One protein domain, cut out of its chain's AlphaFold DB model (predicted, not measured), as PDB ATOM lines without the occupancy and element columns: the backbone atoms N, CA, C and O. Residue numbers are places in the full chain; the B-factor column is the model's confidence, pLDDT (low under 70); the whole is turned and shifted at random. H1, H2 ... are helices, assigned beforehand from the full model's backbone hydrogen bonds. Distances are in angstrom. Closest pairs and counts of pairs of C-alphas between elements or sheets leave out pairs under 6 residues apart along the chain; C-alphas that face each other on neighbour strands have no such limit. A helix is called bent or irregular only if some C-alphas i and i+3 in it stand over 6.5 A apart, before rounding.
ATOM      1  N   ALA A  59     184.357 167.267 168.472       80.88
ATOM      2  CA  ALA A  59     184.727 166.364 169.563       80.88
ATOM      3  C   ALA A  59     186.193 165.895 169.465       80.88
ATOM      4  O   ALA A  59     186.918 165.910 170.460       80.88
ATOM      5  N   CYS A  60     186.673 165.553 168.262       82.25
ATOM      6  CA  CYS A  60     188.079 165.198 168.046       82.25
ATOM      7  C   CYS A  60     189.027 166.372 168.327       82.25
ATOM      8  O   CYS A  60     190.099 166.164 168.896       82.25
ATOM      9  N   ALA A  61     188.651 167.600 167.955       84.00
ATOM     10  CA  ALA A  61     189.443 168.794 168.239       84.00
ATOM     11  C   ALA A  61     189.552 169.062 169.749       84.00
ATOM     12  O   ALA A  61     190.652 169.295 170.248       84.00
ATOM     13  N   VAL A  62     188.447 168.931 170.493       87.06
ATOM     14  CA  VAL A  62     188.423 169.088 171.958       87.06
ATOM     15  C   VAL A  62     189.279 168.021 172.649       87.06
ATOM     16  O   VAL A  62     190.081 168.349 173.523       87.06
ATOM     17  N   VAL A  63     189.187 166.754 172.227       89.00
ATOM     18  CA  VAL A  63     190.015 165.668 172.785       89.00
ATOM     19  C   VAL A  63     191.502 165.898 172.504       89.00
ATOM     20  O   VAL A  63     192.322 165.752 173.411       89.00
ATOM     21  N   ARG A  64     191.864 166.324 171.285       89.38
ATOM     22  CA  ARG A  64     193.256 166.661 170.937       89.38
ATOM     23  C   ARG A  64     193.776 167.849 171.741       89.38
ATOM     24  O   ARG A  64     194.898 167.785 172.232       89.38
ATOM     25  N   ALA A  65     192.969 168.892 171.933       87.12
ATOM     26  CA  ALA A  65     193.338 170.044 172.753       87.12
ATOM     27  C   ALA A  65     193.552 169.648 174.227       87.12
ATOM     28  O   ALA A  65     194.558 170.024 174.830       87.12
ATOM     29  N   ALA A  66     192.672 168.815 174.791       87.75
ATOM     30  CA  ALA A  66     192.815 168.298 176.153       87.75
ATOM     31  C   ALA A  66     194.034 167.366 176.310       87.75
ATOM     32  O   ALA A  66     194.706 167.376 177.344       87.75
ATOM     33  N   GLN A  67     194.348 166.560 175.293       88.38
ATOM     34  CA  GLN A  67     195.537 165.708 175.285       88.38
ATOM     35  C   GLN A  67     196.824 166.536 175.164       88.38
ATOM     36  O   GLN A  67     197.761 166.310 175.926       88.38
ATOM     37  N   ALA A  68     196.842 167.557 174.303       89.69
ATOM     38  CA  ALA A  68     197.952 168.501 174.194       89.69
ATOM     39  C   ALA A  68     198.179 169.279 175.503       89.69
ATOM     40  O   ALA A  68     199.322 169.465 175.921       89.69
ATOM     41  N   GLY A  69     197.106 169.679 176.197       90.62
ATOM     42  CA  GLY A  69     197.185 170.306 177.519       90.62
ATOM     43  C   GLY A  69     197.812 169.391 178.577       90.62
ATOM     44  O   GLY A  69     198.703 169.824 179.311       90.62
ATOM     45  N   ARG A  70     197.411 168.111 178.614       89.38
ATOM     46  CA  ARG A  70     197.985 167.105 179.527       89.38
ATOM     47  C   ARG A  70     199.460 166.833 179.244       89.38
ATOM     48  O   ARG A  70     200.253 166.818 180.180       89.38
ATOM     49  N   GLU A  71     199.848 166.686 177.980       90.44
ATOM     50  CA  GLU A  71     201.256 166.483 177.612       90.44
ATOM     51  C   GLU A  71     202.115 167.721 177.909       90.44
ATOM     52  O   GLU A  71     203.224 167.598 178.424       90.44
ATOM     53  N   LYS A  72     201.586 168.934 177.703       91.00
ATOM     54  CA  LYS A  72     202.271 170.177 178.094       91.00
ATOM     55  C   LYS A  72     202.476 170.272 179.609       91.00
ATOM     56  O   LYS A  72     203.511 170.767 180.047       91.00
ATOM     57  N   MET A  73     201.514 169.810 180.410       88.31
ATOM     58  CA  MET A  73     201.635 169.786 181.871       88.31
ATOM     59  C   MET A  73     202.628 168.716 182.348       88.31
ATOM     60  O   MET A  73     203.434 169.004 183.227       88.31
ATOM     61  N   LYS A  74     202.636 167.524 181.731       88.81
ATOM     62  CA  LYS A  74     203.644 166.486 182.011       88.81
ATOM     63  C   LYS A  74     205.062 166.965 181.706       88.81
ATOM     64  O   LYS A  74     205.935 166.768 182.539       88.81
ATOM     65  N   ARG A  75     205.282 167.630 180.562       86.69
ATOM     66  CA  ARG A  75     206.597 168.200 180.210       86.69
ATOM     67  C   ARG A  75     207.070 169.208 181.252       86.69
ATOM     68  O   ARG A  75     208.134 169.021 181.811       86.69
ATOM     69  N   LYS A  76     206.219 170.173 181.624       85.94
ATOM     70  CA  LYS A  76     206.542 171.142 182.686       85.94
ATOM     71  C   LYS A  76     206.914 170.484 184.016       85.94
ATOM     72  O   LYS A  76     207.794 170.976 184.704       85.94
ATOM     73  N   ARG A  77     206.228 169.399 184.390       85.25
ATOM     74  CA  ARG A  77     206.539 168.660 185.617       85.25
ATOM     75  C   ARG A  77     207.894 167.954 185.524       85.25
ATOM     76  O   ARG A  77     208.661 168.024 186.470       85.25
ATOM     77  N   LEU A  78     208.193 167.317 184.390       83.88
ATOM     78  CA  LEU A  78     209.483 166.659 184.164       83.88
ATOM     79  C   LEU A  78     210.649 167.657 184.123       83.88
ATOM     80  O   LEU A  78     211.711 167.354 184.655       83.88
ATOM     81  N   ASP A  79     210.449 168.833 183.526       81.44
ATOM     82  CA  ASP A  79     211.466 169.889 183.470       81.44
ATOM     83  C   ASP A  79     211.757 170.449 184.876       81.44
ATOM     84  O   ASP A  79     212.917 170.604 185.252       81.44
ATOM     85  N   SER A  80     210.714 170.648 185.691       83.31
ATOM     86  CA  SER A  80     210.837 171.073 187.093       83.31
ATOM     87  C   SER A  80     211.533 170.014 187.963       83.31
ATOM     88  O   SER A  80     212.484 170.337 188.669       83.31
ATOM     89  N   GLU A  81     211.146 168.735 187.850       84.94
ATOM     90  CA  GLU A  81     211.802 167.630 188.572       84.94
ATOM     91  C   GLU A  81     213.276 167.457 188.149       84.94
ATOM     92  O   GLU A  81     214.118 167.077 188.964       84.94
ATOM     93  N   ARG A  82     213.619 167.743 186.883       84.81
ATOM     94  CA  ARG A  82     215.014 167.747 186.412       84.81
ATOM     95  C   ARG A  82     215.805 168.899 187.036       84.81
ATOM     96  O   ARG A  82     216.916 168.668 187.506       84.81
ATOM     97  N   GLY A  83     215.234 170.105 187.062       84.06
ATOM     98  CA  GLY A  83     215.863 171.284 187.662       84.06
ATOM     99  C   GLY A  83     216.170 171.099 189.150       84.06
ATOM    100  O   GLY A  83     217.265 171.436 189.595       84.06
ATOM    101  N   GLU A  84     215.250 170.490 189.904       84.38
ATOM    102  CA  GLU A  84     215.445 170.189 191.329       84.38
ATOM    103  C   GLU A  84     216.611 169.222 191.566       84.38
ATOM    104  O   GLU A  84     217.498 169.515 192.369       84.38
ATOM    105  N   ARG A  85     216.676 168.113 190.817       89.31
ATOM    106  CA  ARG A  85     217.786 167.146 190.932       89.31
ATOM    107  C   ARG A  85     219.131 167.755 190.554       89.31
ATOM    108  O   ARG A  85     220.150 167.422 191.154       89.31
ATOM    109  N   HIS A  86     219.142 168.634 189.554       88.75
ATOM    110  CA  HIS A  86     220.356 169.331 189.153       88.75
ATOM    111  C   HIS A  86     220.843 170.255 190.272       88.75
ATOM    112  O   HIS A  86     222.009 170.201 190.653       88.75
ATOM    113  N   MET A  87     219.945 171.059 190.846       93.44
ATOM    114  CA  MET A  87     220.302 171.946 191.950       93.44
ATOM    115  C   MET A  87     220.786 171.158 193.175       93.44
ATOM    116  O   MET A  87     221.776 171.539 193.793       93.44
ATOM    117  N   GLU A  88     220.163 170.023 193.491       93.75
ATOM    118  CA  GLU A  88     220.620 169.130 194.563       93.75
ATOM    119  C   GLU A  88     222.056 168.631 194.326       93.75
ATOM    120  O   GLU A  88     222.891 168.673 195.234       93.75
ATOM    121  N   ALA A  89     222.384 168.225 193.096       93.75
ATOM    122  CA  ALA A  89     223.744 167.825 192.737       93.75
ATOM    123  C   ALA A  89     224.742 168.985 192.886       93.75
ATOM    124  O   ALA A  89     225.831 168.795 193.432       93.75
ATOM    125  N   VAL A  90     224.363 170.196 192.465       95.12
ATOM    126  CA  VAL A  90     225.188 171.402 192.620       95.12
ATOM    127  C   VAL A  90     225.467 171.694 194.099       95.12
ATOM    128  O   VAL A  90     226.617 171.939 194.460       95.12
ATOM    129  N   LEU A  91     224.453 171.616 194.963       96.75
ATOM    130  CA  LEU A  91     224.594 171.842 196.408       96.75
ATOM    131  C   LEU A  91     225.465 170.782 197.082       96.75
ATOM    132  O   LEU A  91     226.305 171.105 197.924       96.75
ATOM    133  N   LYS A  92     225.324 169.519 196.679       96.31
ATOM    134  CA  LYS A  92     226.174 168.431 197.171       96.31
ATOM    135  C   LYS A  92     227.637 168.627 196.772       96.31
ATOM    136  O   LYS A  92     228.535 168.400 197.583       96.31
ATOM    137  N   ASN A  93     227.876 169.058 195.538       95.19
ATOM    138  CA  ASN A  93     229.208 169.367 195.027       95.19
ATOM    139  C   ASN A  93     229.837 170.557 195.764       95.19
ATOM    140  O   ASN A  93     231.013 170.508 196.121       95.19
ATOM    141  N   LEU A  94     229.041 171.593 196.041       96.94
ATOM    142  CA  LEU A  94     229.456 172.749 196.830       96.94
ATOM    143  C   LEU A  94     229.884 172.337 198.244       96.94
ATOM    144  O   LEU A  94     230.991 172.654 198.669       96.94
ATOM    145  N   SER A  95     229.050 171.552 198.932       96.75
ATOM    146  CA  SER A  95     229.360 171.008 200.260       96.75
ATOM    147  C   SER A  95     230.630 170.145 200.239       96.75
ATOM    148  O   SER A  95     231.526 170.337 201.056       96.75
ATOM    149  N   SER A  96     230.777 169.277 199.232       96.31
ATOM    150  CA  SER A  96     231.971 168.432 199.070       96.31
ATOM    151  C   SER A  96     233.246 169.247 198.816       96.31
ATOM    152  O   SER A  96     234.330 168.840 199.225       96.31
ATOM    153  N   THR A  97     233.135 170.399 198.150       96.19
ATOM    154  CA  THR A  97     234.281 171.288 197.907       96.19
ATOM    155  C   THR A  97     234.668 172.053 199.172       96.19
ATOM    156  O   THR A  97     235.854 172.190 199.457       96.19
ATOM    157  N   ALA A  98     233.699 172.479 199.987       96.62
ATOM    158  CA  ALA A  98     233.979 173.052 201.305       96.62
ATOM    159  C   ALA A  98     234.668 172.033 202.235       96.62
ATOM    160  O   ALA A  98     235.674 172.352 202.867       96.62
ATOM    161  N   GLU A  99     234.198 170.777 202.247       96.31
ATOM    162  CA  GLU A  99     234.862 169.672 202.956       96.31
ATOM    163  C   GLU A  99     236.306 169.473 202.457       96.31
ATOM    164  O   GLU A  99     237.232 169.357 203.261       96.31
ATOM    165  N   LEU A 100     236.521 169.484 201.137       96.69
ATOM    166  CA  LEU A 100     237.847 169.371 200.524       96.69
ATOM    167  C   LEU A 100     238.793 170.495 200.977       96.69
ATOM    168  O   LEU A 100     239.947 170.215 201.294       96.69
ATOM    169  N   LEU A 101     238.320 171.744 201.022       96.62
ATOM    170  CA  LEU A 101     239.104 172.888 201.493       96.62
ATOM    171  C   LEU A 101     239.493 172.740 202.971       96.62
ATOM    172  O   LEU A 101     240.646 172.981 203.332       96.62
ATOM    173  N   ALA A 102     238.564 172.283 203.815       96.00
ATOM    174  CA  ALA A 102     238.838 172.014 205.225       96.00
ATOM    175  C   ALA A 102     239.893 170.910 205.401       96.00
ATOM    176  O   ALA A 102     240.857 171.084 206.149       96.00
ATOM    177  N   VAL A 103     239.754 169.802 204.663       95.69
ATOM    178  CA  VAL A 103     240.717 168.690 204.665       95.69
ATOM    179  C   VAL A 103     242.090 169.170 204.209       95.69
ATOM    180  O   VAL A 103     243.077 168.908 204.892       95.69
ATOM    181  N   ALA A 104     242.154 169.913 203.104       96.19
ATOM    182  CA  ALA A 104     243.400 170.453 202.572       96.19
ATOM    183  C   ALA A 104     244.140 171.326 203.594       96.19
ATOM    184  O   ALA A 104     245.358 171.237 203.707       96.19
ATOM    185  N   ALA A 105     243.410 172.139 204.361       95.44
ATOM    186  CA  ALA A 105     243.995 173.065 205.322       95.44
ATOM    187  C   ALA A 105     244.354 172.439 206.679       95.44
ATOM    188  O   ALA A 105     245.245 172.953 207.357       95.44
ATOM    189  N   ARG A 106     243.629 171.401 207.123       94.00
ATOM    190  CA  ARG A 106     243.637 170.978 208.538       94.00
ATOM    191  C   ARG A 106     243.823 169.486 208.784       94.00
ATOM    192  O   ARG A 106     244.008 169.107 209.935       94.00
ATOM    193  N   SER A 107     243.737 168.643 207.760       95.19
ATOM    194  CA  SER A 107     243.793 167.192 207.936       95.19
ATOM    195  C   SER A 107     245.146 166.621 207.529       95.19
ATOM    196  O   SER A 107     245.683 166.977 206.479       95.19
ATOM    197  N   SER A 108     245.628 165.644 208.298       95.38
ATOM    198  CA  SER A 108     246.800 164.832 207.949       95.38
ATOM    199  C   SER A 108     246.546 163.888 206.774       95.38
ATOM    200  O   SER A 108     247.478 163.349 206.188       95.38
ATOM    201  N   ALA A 109     245.288 163.732 206.340       94.62
ATOM    202  CA  ALA A 109     244.953 162.977 205.133       94.62
ATOM    203  C   ALA A 109     245.633 163.536 203.868       94.62
ATOM    204  O   ALA A 109     245.752 162.812 202.875       94.62
ATOM    205  N   VAL A 110     246.086 164.798 203.900       96.50
ATOM    206  CA  VAL A 110     246.881 165.424 202.832       96.50
ATOM    207  C   VAL A 110     248.202 164.691 202.590       96.50
ATOM    208  O   VAL A 110     248.658 164.651 201.449       96.50
ATOM    209  N   GLU A 111     248.756 164.007 203.596       96.81
ATOM    210  CA  GLU A 111     249.986 163.215 203.465       96.81
ATOM    211  C   GLU A 111     249.875 162.145 202.360       96.81
ATOM    212  O   GLU A 111     250.844 161.794 201.686       96.81
ATOM    213  N   GLN A 112     248.662 161.640 202.131       96.62
ATOM    214  CA  GLN A 112     248.389 160.581 201.162       96.62
ATOM    215  C   GLN A 112     247.977 161.110 199.784       96.62
ATOM    216  O   GLN A 112     247.598 160.323 198.915       96.62
ATOM    217  N   TRP A 113     247.995 162.428 199.574       96.56
ATOM    218  CA  TRP A 113     247.627 162.999 198.286       96.56
ATOM    219  C   TRP A 113     248.699 162.702 197.241       96.56
ATOM    220  O   TRP A 113     249.897 162.865 197.465       96.56
ATOM    221  N   ASP A 114     248.241 162.309 196.059       94.00
ATOM    222  CA  ASP A 114     249.060 162.134 194.869       94.00
ATOM    223  C   ASP A 114     248.769 163.230 193.826       94.00
ATOM    224  O   ASP A 114     247.894 164.087 194.004       94.00
ATOM    225  N   LYS A 115     249.506 163.216 192.705       92.44
ATOM    226  CA  LYS A 115     249.326 164.196 191.616       92.44
ATOM    227  C   LYS A 115     247.878 164.228 191.109       92.44
ATOM    228  O   LYS A 115     247.361 165.299 190.791       92.44
ATOM    229  N   GLN A 116     247.221 163.071 191.021       92.00
ATOM    230  CA  GLN A 116     245.856 162.978 190.502       92.00
ATOM    231  C   GLN A 116     244.837 163.568 191.476       92.00
ATOM    232  O   GLN A 116     243.934 164.292 191.056       92.00
ATOM    233  N   THR A 117     244.994 163.291 192.768       94.19
ATOM    234  CA  THR A 117     244.150 163.835 193.835       94.19
ATOM    235  C   THR A 117     244.289 165.348 193.901       94.19
ATOM    236  O   THR A 117     243.276 166.045 193.910       94.19
ATOM    237  N   LEU A 118     245.522 165.856 193.831       94.75
ATOM    238  CA  LEU A 118     245.797 167.288 193.746       94.75
ATOM    239  C   LEU A 118     245.108 167.921 192.528       94.75
ATOM    240  O   LEU A 118     244.369 168.892 192.672       94.75
ATOM    241  N   SER A 119     245.292 167.351 191.334       92.00
ATOM    242  CA  SER A 119     244.654 167.851 190.108       92.00
ATOM    243  C   SER A 119     243.129 167.877 190.222       92.00
ATOM    244  O   SER A 119     242.495 168.887 189.919       92.00
ATOM    245  N   ARG A 120     242.530 166.803 190.744       92.81
ATOM    246  CA  ARG A 120     241.084 166.730 190.966       92.81
ATOM    247  C   ARG A 120     240.605 167.767 191.979       92.81
ATOM    248  O   ARG A 120     239.541 168.339 191.774       92.81
ATOM    249  N   ALA A 121     241.376 168.026 193.034       95.38
ATOM    250  CA  ALA A 121     241.047 169.038 194.029       95.38
ATOM    251  C   ALA A 121     240.969 170.443 193.405       95.38
ATOM    252  O   ALA A 121     239.981 171.149 193.604       95.38
ATOM    253  N   PHE A 122     241.942 170.812 192.568       93.81
ATOM    254  CA  PHE A 122     241.909 172.088 191.841       93.81
ATOM    255  C   PHE A 122     240.769 172.164 190.818       93.81
ATOM    256  O   PHE A 122     240.190 173.233 190.634       93.81
ATOM    257  N   HIS A 123     240.374 171.048 190.197       91.50
ATOM    258  CA  HIS A 123     239.188 171.027 189.333       91.50
ATOM    259  C   HIS A 123     237.892 171.307 190.105       91.50
ATOM    260  O   HIS A 123     237.043 172.044 189.608       91.50
ATOM    261  N   TRP A 124     237.745 170.767 191.319       94.38
ATOM    262  CA  TRP A 124     236.605 171.081 192.187       94.38
ATOM    263  C   TRP A 124     236.585 172.551 192.595       94.38
ATOM    264  O   TRP A 124     235.547 173.204 192.499       94.38
ATOM    265  N   ALA A 125     237.744 173.094 192.963       94.88
ATOM    266  CA  ALA A 125     237.869 174.504 193.292       94.88
ATOM    267  C   ALA A 125     237.489 175.406 192.100       94.88
ATOM    268  O   ALA A 125     236.669 176.313 192.235       94.88
ATOM    269  N   ARG A 126     237.983 175.093 190.896       92.12
ATOM    270  CA  ARG A 126     237.621 175.804 189.658       92.12
ATOM    271  C   ARG A 126     236.131 175.709 189.333       92.12
ATOM    272  O   ARG A 126     235.525 176.680 188.887       92.12
ATOM    273  N   TYR A 127     235.526 174.546 189.558       94.19
ATOM    274  CA  TYR A 127     234.087 174.374 189.402       94.19
ATOM    275  C   TYR A 127     233.308 175.326 190.326       94.19
ATOM    276  O   TYR A 127     232.361 175.968 189.872       94.19
ATOM    277  N   CYS A 128     233.728 175.485 191.583       95.12
ATOM    278  CA  CYS A 128     233.116 176.440 192.509       95.12
ATOM    279  C   CYS A 128     233.289 177.903 192.077       95.12
ATOM    280  O   CYS A 128     232.331 178.670 192.176       95.12
ATOM    281  N   GLU A 129     234.439 178.277 191.517       92.06
ATOM    282  CA  GLU A 129     234.626 179.606 190.914       92.06
ATOM    283  C   GLU A 129     233.649 179.831 189.752       92.06
ATOM    284  O   GLU A 129     233.020 180.883 189.654       92.06
ATOM    285  N   HIS A 130     233.436 178.821 188.901       91.69
ATOM    286  CA  HIS A 130     232.450 178.896 187.818       91.69
ATOM    287  C   HIS A 130     231.009 178.980 188.336       91.69
ATOM    288  O   HIS A 130     230.199 179.720 187.771       91.69
ATOM    289  N   LEU A 131     230.680 178.271 189.421       93.38
ATOM    290  CA  LEU A 131     229.389 178.423 190.091       93.38
ATOM    291  C   LEU A 131     229.190 179.853 190.596       93.38
ATOM    292  O   LEU A 131     228.115 180.415 190.381       93.38
ATOM    293  N   PHE A 132     230.213 180.455 191.207       91.50
ATOM    294  CA  PHE A 132     230.160 181.847 191.642       91.50
ATOM    295  C   PHE A 132     229.920 182.786 190.457       91.50
ATOM    296  O   PHE A 132     228.913 183.496 190.431       91.50
ATOM    297  N   SER A 133     230.765 182.735 189.420       87.31
ATOM    298  CA  SER A 133     230.623 183.585 188.229       87.31
ATOM    299  C   SER A 133     229.250 183.449 187.570       87.31
ATOM    300  O   SER A 133     228.716 184.415 187.036       87.31
ATOM    301  N   ARG A 134     228.629 182.273 187.644       90.31
ATOM    302  CA  ARG A 134     227.301 182.037 187.079       90.31
ATOM    303  C   ARG A 134     226.160 182.541 187.959       90.31
ATOM    304  O   ARG A 134     225.186 183.085 187.441       90.31
ATOM    305  N   PHE A 135     226.234 182.307 189.267       90.50
ATOM    306  CA  PHE A 135     225.092 182.466 190.171       90.50
ATOM    307  C   PHE A 135     225.206 183.640 191.140       90.50
ATOM    308  O   PHE A 135     224.229 183.909 191.837       90.50
ATOM    309  N   HIS A 136     226.315 184.388 191.147       85.56
ATOM    310  CA  HIS A 136     226.474 185.569 192.005       85.56
ATOM    311  C   HIS A 136     225.354 186.604 191.826       85.56
ATOM    312  O   HIS A 136     224.943 187.227 192.804       85.56
ATOM    313  N   ASN A 137     224.776 186.682 190.624       81.75
ATOM    314  CA  ASN A 137     223.700 187.627 190.290       81.75
ATOM    315  C   ASN A 137     222.298 187.081 190.552       81.75
ATOM    316  O   ASN A 137     221.300 187.801 190.484       81.75
ATOM    317  N   ASN A 138     222.189 185.783 190.835       88.81
ATOM    318  CA  ASN A 138     220.918 185.139 191.098       88.81
ATOM    319  C   ASN A 138     220.681 185.044 192.604       88.81
ATOM    320  O   ASN A 138     221.052 184.060 193.241       88.81
ATOM    321  N   THR A 139     220.001 186.042 193.168       89.00
ATOM    322  CA  THR A 139     219.749 186.129 194.618       89.00
ATOM    323  C   THR A 139     219.026 184.912 195.198       89.00
ATOM    324  O   THR A 139     219.244 184.566 196.355       89.00
ATOM    325  N   THR A 140     218.178 184.231 194.422       90.69
ATOM    326  CA  THR A 140     217.445 183.054 194.912       90.69
ATOM    327  C   THR A 140     218.365 181.843 195.018       90.69
ATOM    328  O   THR A 140     218.405 181.204 196.065       90.69
ATOM    329  N   ILE A 141     219.129 181.551 193.963       91.75
ATOM    330  CA  ILE A 141     220.082 180.433 193.952       91.75
ATOM    331  C   ILE A 141     221.213 180.689 194.947       91.75
ATOM    332  O   ILE A 141     221.547 179.793 195.721       91.75
ATOM    333  N   LYS A 142     221.736 181.922 194.981       93.38
ATOM    334  CA  LYS A 142     222.748 182.373 195.939       93.38
ATOM    335  C   LYS A 142     222.334 182.055 197.379       93.38
ATOM    336  O   LYS A 142     223.070 181.346 198.052       93.38
ATOM    337  N   ARG A 143     221.125 182.441 197.817       93.12
ATOM    338  CA  ARG A 143     220.642 182.137 199.184       93.12
ATOM    339  C   ARG A 143     220.570 180.644 199.492       93.12
ATOM    340  O   ARG A 143     220.822 180.229 200.619       93.12
ATOM    341  N   VAL A 144     220.186 179.823 198.514       95.81
ATOM    342  CA  VAL A 144     220.136 178.364 198.702       95.81
ATOM    343  C   VAL A 144     221.552 177.797 198.858       95.81
ATOM    344  O   VAL A 144     221.770 176.936 199.708       95.81
ATOM    345  N   MET A 145     222.515 178.300 198.082       96.06
ATOM    346  CA  MET A 145     223.929 177.931 198.199       96.06
ATOM    347  C   MET A 145     224.543 178.400 199.522       96.06
ATOM    348  O   MET A 145     225.220 177.613 200.175       96.06
ATOM    349  N   GLU A 146     224.263 179.632 199.950       95.50
ATOM    350  CA  GLU A 146     224.685 180.181 201.247       95.50
ATOM    351  C   GLU A 146     224.179 179.318 202.400       95.50
ATOM    352  O   GLU A 146     224.975 178.867 203.217       95.50
ATOM    353  N   LYS A 147     222.891 178.962 202.396       97.00
ATOM    354  CA  LYS A 147     222.318 178.071 203.409       97.00
ATOM    355  C   LYS A 147     222.992 176.694 203.433       97.00
ATOM    356  O   LYS A 147     223.185 176.111 204.496       97.00
ATOM    357  N   GLN A 148     223.344 176.147 202.269       97.44
ATOM    358  CA  GLN A 148     224.074 174.878 202.211       97.44
ATOM    359  C   GLN A 148     225.499 175.010 202.765       97.44
ATOM    360  O   GLN A 148     225.976 174.088 203.432       97.44
ATOM    361  N   LEU A 149     226.178 176.128 202.495       97.44
ATOM    362  CA  LEU A 149     227.496 176.419 203.056       97.44
ATOM    363  C   LEU A 149     227.425 176.588 204.573       97.44
ATOM    364  O   LEU A 149     228.234 175.978 205.256       97.44
ATOM    365  N   GLU A 150     226.432 177.302 205.107       96.81
ATOM    366  CA  GLU A 150     226.198 177.446 206.553       96.81
ATOM    367  C   GLU A 150     226.080 176.082 207.245       96.81
ATOM    368  O   GLU A 150     226.852 175.782 208.154       96.81
ATOM    369  N   LEU A 151     225.195 175.210 206.748       97.56
ATOM    370  CA  LEU A 151     225.025 173.853 207.286       97.56
ATOM    371  C   LEU A 151     226.319 173.028 207.200       97.56
ATOM    372  O   LEU A 151     226.635 172.240 208.093       97.56
ATOM    373  N   THR A 152     227.079 173.193 206.114       97.31
ATOM    374  CA  THR A 152     228.355 172.489 205.935       97.31
ATOM    375  C   THR A 152     229.415 173.029 206.901       97.31
ATOM    376  O   THR A 152     230.122 172.244 207.525       97.31
ATOM    377  N   ASN A 153     229.489 174.349 207.088       96.50
ATOM    378  CA  ASN A 153     230.411 175.013 208.005       96.50
ATOM    379  C   ASN A 153     230.147 174.614 209.460       96.50
ATOM    380  O   ASN A 153     231.094 174.330 210.186       96.50
ATOM    381  N   GLU A 154     228.882 174.525 209.878       96.12
ATOM    382  CA  GLU A 154     228.513 174.041 211.216       96.12
ATOM    383  C   GLU A 154     229.051 172.629 211.477       96.12
ATOM    384  O   GLU A 154     229.664 172.377 212.517       96.12
ATOM    385  N   SER A 155     228.886 171.729 210.504       96.62
ATOM    386  CA  SER A 155     229.428 170.369 210.567       96.62
ATOM    387  C   SER A 155     230.961 170.367 210.615       96.62
ATOM    388  O   SER A 155     231.566 169.703 211.456       96.62
ATOM    389  N   LEU A 156     231.616 171.155 209.755       95.50
ATOM    390  CA  LEU A 156     233.078 171.222 209.679       95.50
ATOM    391  C   LEU A 156     233.708 171.821 210.937       95.50
ATOM    392  O   LEU A 156     234.748 171.337 211.376       95.50
ATOM    393  N   ARG A 157     233.063 172.808 211.564       95.56
ATOM    394  CA  ARG A 157     233.522 173.414 212.821       95.56
ATOM    395  C   ARG A 157     233.533 172.415 213.977       95.56
ATOM    396  O   ARG A 157     234.383 172.516 214.856       95.56
ATOM    397  N   ALA A 158     232.615 171.447 213.969       94.12
ATOM    398  CA  ALA A 158     232.590 170.379 214.964       94.12
ATOM    399  C   ALA A 158     233.747 169.376 214.790       94.12
ATOM    400  O   ALA A 158     234.181 168.776 215.769       94.12
ATOM    401  N   VAL A 159     234.251 169.203 213.562       94.88
ATOM    402  CA  VAL A 159     235.292 168.214 213.227       94.88
ATOM    403  C   VAL A 159     236.699 168.819 213.235       94.88
ATOM    404  O   VAL A 159     237.647 168.158 213.655       94.88
ATOM    405  N   PHE A 160     236.855 170.067 212.788       91.94
ATOM    406  CA  PHE A 160     238.153 170.716 212.593       91.94
ATOM    407  C   PHE A 160     238.306 171.944 213.509       91.94
ATOM    408  O   PHE A 160     237.762 173.013 213.215       91.94
ATOM    409  N   PRO A 161     239.085 171.842 214.605       88.81
ATOM    410  CA  PRO A 161     239.384 172.984 215.463       88.81
ATOM    411  C   PRO A 161     240.080 174.107 214.682       88.81
ATOM    412  O   PRO A 161     241.040 173.869 213.950       88.81
ATOM    413  N   GLY A 162     239.605 175.346 214.841       85.12
ATOM    414  CA  GLY A 162     240.160 176.500 214.122       85.12
ATOM    415  C   GLY A 162     239.831 176.529 212.623       85.12
ATOM    416  O   GLY A 162     240.534 177.193 211.856       85.12
ATOM    417  N   TYR A 163     238.791 175.805 212.195       90.50
ATOM    418  CA  TYR A 163     238.194 175.958 210.871       90.50
ATOM    419  C   TYR A 163     237.736 177.404 210.637       90.50
ATOM    420  O   TYR A 163     237.151 178.034 211.519       90.50
ATOM    421  N   THR A 164     238.022 177.919 209.442       89.75
ATOM    422  CA  THR A 164     237.546 179.224 208.979       89.75
ATOM    423  C   THR A 164     236.349 178.983 208.078       89.75
ATOM    424  O   THR A 164     236.469 178.249 207.098       89.75
ATOM    425  N   ASP A 165     235.209 179.574 208.428       92.88
ATOM    426  CA  ASP A 165     233.978 179.412 207.665       92.88
ATOM    427  C   ASP A 165     234.151 179.915 206.231       92.88
ATOM    428  O   ASP A 165     234.711 180.986 206.005       92.88
ATOM    429  N   ILE A 166     233.635 179.141 205.276       93.81
ATOM    430  CA  ILE A 166     233.635 179.496 203.858       93.81
ATOM    431  C   ILE A 166     232.291 180.141 203.535       93.81
ATOM    432  O   ILE A 166     231.238 179.521 203.714       93.81
ATOM    433  N   CYS A 167     232.316 181.372 203.043       93.81
ATOM    434  CA  CYS A 167     231.130 182.087 202.591       93.81
ATOM    435  C   CYS A 167     230.948 181.987 201.067       93.81
ATOM    436  O   CYS A 167     231.804 181.490 200.337       93.81
ATOM    437  N   PHE A 168     229.805 182.443 200.550       93.12
ATOM    438  CA  PHE A 168     229.546 182.376 199.109       93.12
ATOM    439  C   PHE A 168     230.525 183.230 198.290       93.12
ATOM    440  O   PHE A 168     230.882 182.836 197.184       93.12
ATOM    441  N   SER A 169     230.997 184.366 198.821       86.75
ATOM    442  CA  SER A 169     232.050 185.147 198.163       86.75
ATOM    443  C   SER A 169     233.353 184.363 198.056       86.75
ATOM    444  O   SER A 169     233.970 184.379 197.006       86.75
ATOM    445  N   ASP A 170     233.736 183.561 199.039       90.38
ATOM    446  CA  ASP A 170     234.999 182.807 198.987       90.38
ATOM    447  C   ASP A 170     235.109 181.857 197.784       90.38
ATOM    448  O   ASP A 170     236.208 181.541 197.319       90.38
ATOM    449  N   LEU A 171     233.971 181.454 197.209       93.38
ATOM    450  CA  LEU A 171     233.929 180.639 196.000       93.38
ATOM    451  C   LEU A 171     234.625 181.301 194.804       93.38
ATOM    452  O   LEU A 171     235.139 180.570 193.963       93.38
ATOM    453  N   PHE A 172     234.695 182.637 194.724       87.25
ATOM    454  CA  PHE A 172     235.383 183.323 193.619       87.25
ATOM    455  C   PHE A 172     236.908 183.152 193.651       87.25
ATOM    456  O   PHE A 172     237.562 183.380 192.636       87.25
ATOM    457  N   GLN A 173     237.471 182.738 194.791       89.44
ATOM    458  CA  GLN A 173     238.901 182.462 194.964       89.44
ATOM    459  C   GLN A 173     239.164 181.027 195.425       89.44
ATOM    460  O   GLN A 173     240.152 180.754 196.110       89.44
ATOM    461  N   CYS A 174     238.276 180.091 195.101       93.56
ATOM    462  CA  CYS A 174     238.324 178.749 195.666       93.56
ATOM    463  C   CYS A 174     239.668 178.038 195.401       93.56
ATOM    464  O   CYS A 174     240.190 177.359 196.286       93.56
ATOM    465  N   GLN A 175     240.288 178.234 194.227       92.75
ATOM    466  CA  GLN A 175     241.614 177.673 193.931       92.75
ATOM    467  C   GLN A 175     242.707 178.290 194.807       92.75
ATOM    468  O   GLN A 175     243.607 177.586 195.269       92.75
ATOM    469  N   HIS A 176     242.630 179.600 195.053       89.81
ATOM    470  CA  HIS A 176     243.563 180.295 195.933       89.81
ATOM    471  C   HIS A 176     243.423 179.808 197.379       89.81
ATOM    472  O   HIS A 176     244.430 179.514 198.021       89.81
ATOM    473  N   LEU A 177     242.193 179.640 197.868       93.31
ATOM    474  CA  LEU A 177     241.928 179.106 199.205       93.31
ATOM    475  C   LEU A 177     242.432 177.672 199.358       93.31
ATOM    476  O   LEU A 177     243.056 177.355 200.370       93.31
ATOM    477  N   LEU A 178     242.236 176.827 198.340       95.62
ATOM    478  CA  LEU A 178     242.787 175.473 198.318       95.62
ATOM    479  C   LEU A 178     244.313 175.506 198.411       95.62
ATOM    480  O   LEU A 178     244.895 174.818 199.249       95.62
ATOM    481  N   LEU A 179     244.959 176.325 197.577       94.19
ATOM    482  CA  LEU A 179     246.408 176.468 197.590       94.19
ATOM    483  C   LEU A 179     246.906 176.951 198.954       94.19
ATOM    484  O   LEU A 179     247.855 176.389 199.500       94.19
ATOM    485  N   MET A 180     246.269 177.977 199.513       92.19
ATOM    486  CA  MET A 180     246.662 178.521 200.804       92.19
ATOM    487  C   MET A 180     246.451 177.526 201.940       92.19
ATOM    488  O   MET A 180     247.283 177.466 202.844       92.19
ATOM    489  N   GLY A 181     245.376 176.740 201.886       94.56
ATOM    490  CA  GLY A 181     245.135 175.635 202.805       94.56
ATOM    491  C   GLY A 181     246.261 174.608 202.742       94.56
ATOM    492  O   GLY A 181     246.880 174.330 203.765       94.56
ATOM    493  N   LEU A 182     246.593 174.130 201.540       95.81
ATOM    494  CA  LEU A 182     247.670 173.159 201.333       95.81
ATOM    495  C   LEU A 182     249.019 173.673 201.840       95.81
ATOM    496  O   LEU A 182     249.701 172.968 202.572       95.81
ATOM    497  N   LEU A 183     249.399 174.907 201.495       94.50
ATOM    498  CA  LEU A 183     250.690 175.480 201.893       94.50
ATOM    499  C   LEU A 183     250.798 175.756 203.401       94.50
ATOM    500  O   LEU A 183     251.907 175.832 203.925       94.50
ATOM    501  N   LYS A 184     249.670 175.930 204.099       93.19
ATOM    502  CA  LYS A 184     249.624 176.088 205.561       93.19
ATOM    503  C   LYS A 184     249.565 174.751 206.304       93.19
ATOM    504  O   LYS A 184     249.741 174.746 207.521       93.19
ATOM    505  N   ASN A 185     249.299 173.647 205.608       95.75
ATOM    506  CA  ASN A 185     249.178 172.331 206.215       95.75
ATOM    507  C   ASN A 185     250.575 171.706 206.424       95.75
ATOM    508  O   ASN A 185     251.302 171.517 205.446       95.75
ATOM    509  N   PRO A 186     250.970 171.379 207.671       95.69
ATOM    510  CA  PRO A 186     252.282 170.797 207.958       95.69
ATOM    511  C   PRO A 186     252.474 169.395 207.366       95.69
ATOM    512  O   PRO A 186     253.612 168.994 207.132       95.69
ATOM    513  N   ASP A 187     251.383 168.678 207.085       97.00
ATOM    514  CA  ASP A 187     251.406 167.308 206.566       97.00
ATOM    515  C   ASP A 187     251.458 167.264 205.026       97.00
ATOM    516  O   ASP A 187     251.324 166.198 204.422       97.00
ATOM    517  N   LEU A 188     251.643 168.413 204.359       96.50
ATOM    518  CA  LEU A 188     251.758 168.487 202.903       96.50
ATOM    519  C   LEU A 188     252.997 167.712 202.406       96.50
ATOM    520  O   LEU A 188     254.130 168.105 202.707       96.50
TER     521      LEU A 188
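AT A GLANCE: This is residues 59 to 188 of the 590 residues of an uncharacterized protein of Dissostichus mawsoni (UniProt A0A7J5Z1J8). One very long helix, H1, sticks out as a straight arm with residues 59 to 86, and its remaining part runs into a compact body where H3, H4 and H5 pack on it. H3 and H5 lie side by side, running opposite ways, H4 packs on H1 as well, and the short H2 sits at the end of H1 where the chain turns towards H3. The printed part has 130 residues with five named helices, in the order H1, H2, H3, H4, H5, and no named strand; the class is all helix. The whole is only just loose, close to extended, with a radius of gyration of the C-alphas of 20.6 A, and it spans 78 by 28 by 25 A, the arm making the length.

HOW THE PARTS SIT: Begin with H1, residues 59 to 106, which touches each of the other four helices. Look first at its residues 103 and 104, which touch H2, residues 108 to 112, only at the corner by their link; they only just touch, with 3 pairs of C-alphas within 8 A, the closest those of Ala 104 and Val 110, 6.1 A apart. Next comes H3, residues 115 to 135, whose residues 121 to 128 alone touch residues 94 to 100 of H1. Their closest C-alphas, Thr 97 and Trp 124, are 6.2 A apart, and the two run opposite ways at a steep tilt of 52 degrees. H4, residues 139 to 159, touches residues 91 to 102 of H1, with the C-alphas of Ser 95 and Thr 152 closest at 6.0 A. These two run the same way at a steep tilt of 38 degrees, only just past shallow. H3 and H4 are close but not clearly touching, with the closest C-alphas, Phe 135 and Lys 142, 6.2 A apart. Last comes H5, residues 169 to 184, which touches H3 at a shallow tilt of 21 degrees, opposite ways; the C-alphas of Glu 129 and Phe 172 are closest at 4.7 A. Residues 177 to 184 of H5 touch residues 101 to 106 of H1 at a shallow tilt of 31 degrees, the same way, and the closest C-alphas, Ala 105 and Gly 181, are 3.8 A apart. H2 and H4 are apart. In the backbones of H1, H3 and H4 every O i to N i+4 pair is within hydrogen-bond range; in H5 it is 9 of 12, and in H2 0 of 1, beside 2 of 2 O i to N i+3 pairs.

IN THESE COORDINATES: Find C-alpha 59 at (184.727, 166.364, 169.563); from there H1 runs 70.8 A to C-alpha 106 at (243.637, 170.978, 208.538). H2, from Ser 108 to Gln 112, is 8.2 A long. H3 runs 30.4 A from Lys 115 to Phe 135, and H4 runs 30.1 A from Thr 139 to Val 159. H5 begins at Ser 169 and ends 21.1 A on, at C-alpha 184, (249.624, 176.088, 205.561). H5 is irregular, with C-alphas 172 and 175 8.4 A apart, and it has a kink of 65 degrees near residue 176.

THE WHOLE: The two C-alphas farthest apart, those of Ala 59 and Pro 186, are 77.8 A apart. Without residues 59 to 86, which stand free, the body of 102 residues spans 39 by 28 by 20 A, with a radius of gyration of 13.1 A. The printed part has no cut. The links from H1 to H2, H2 to H3 and H3 to H4 are tight, and the link of 9 residues from H4 to H5 is short. The mean pLDDT of the printed part is 92.2, and no printed residue is under 70.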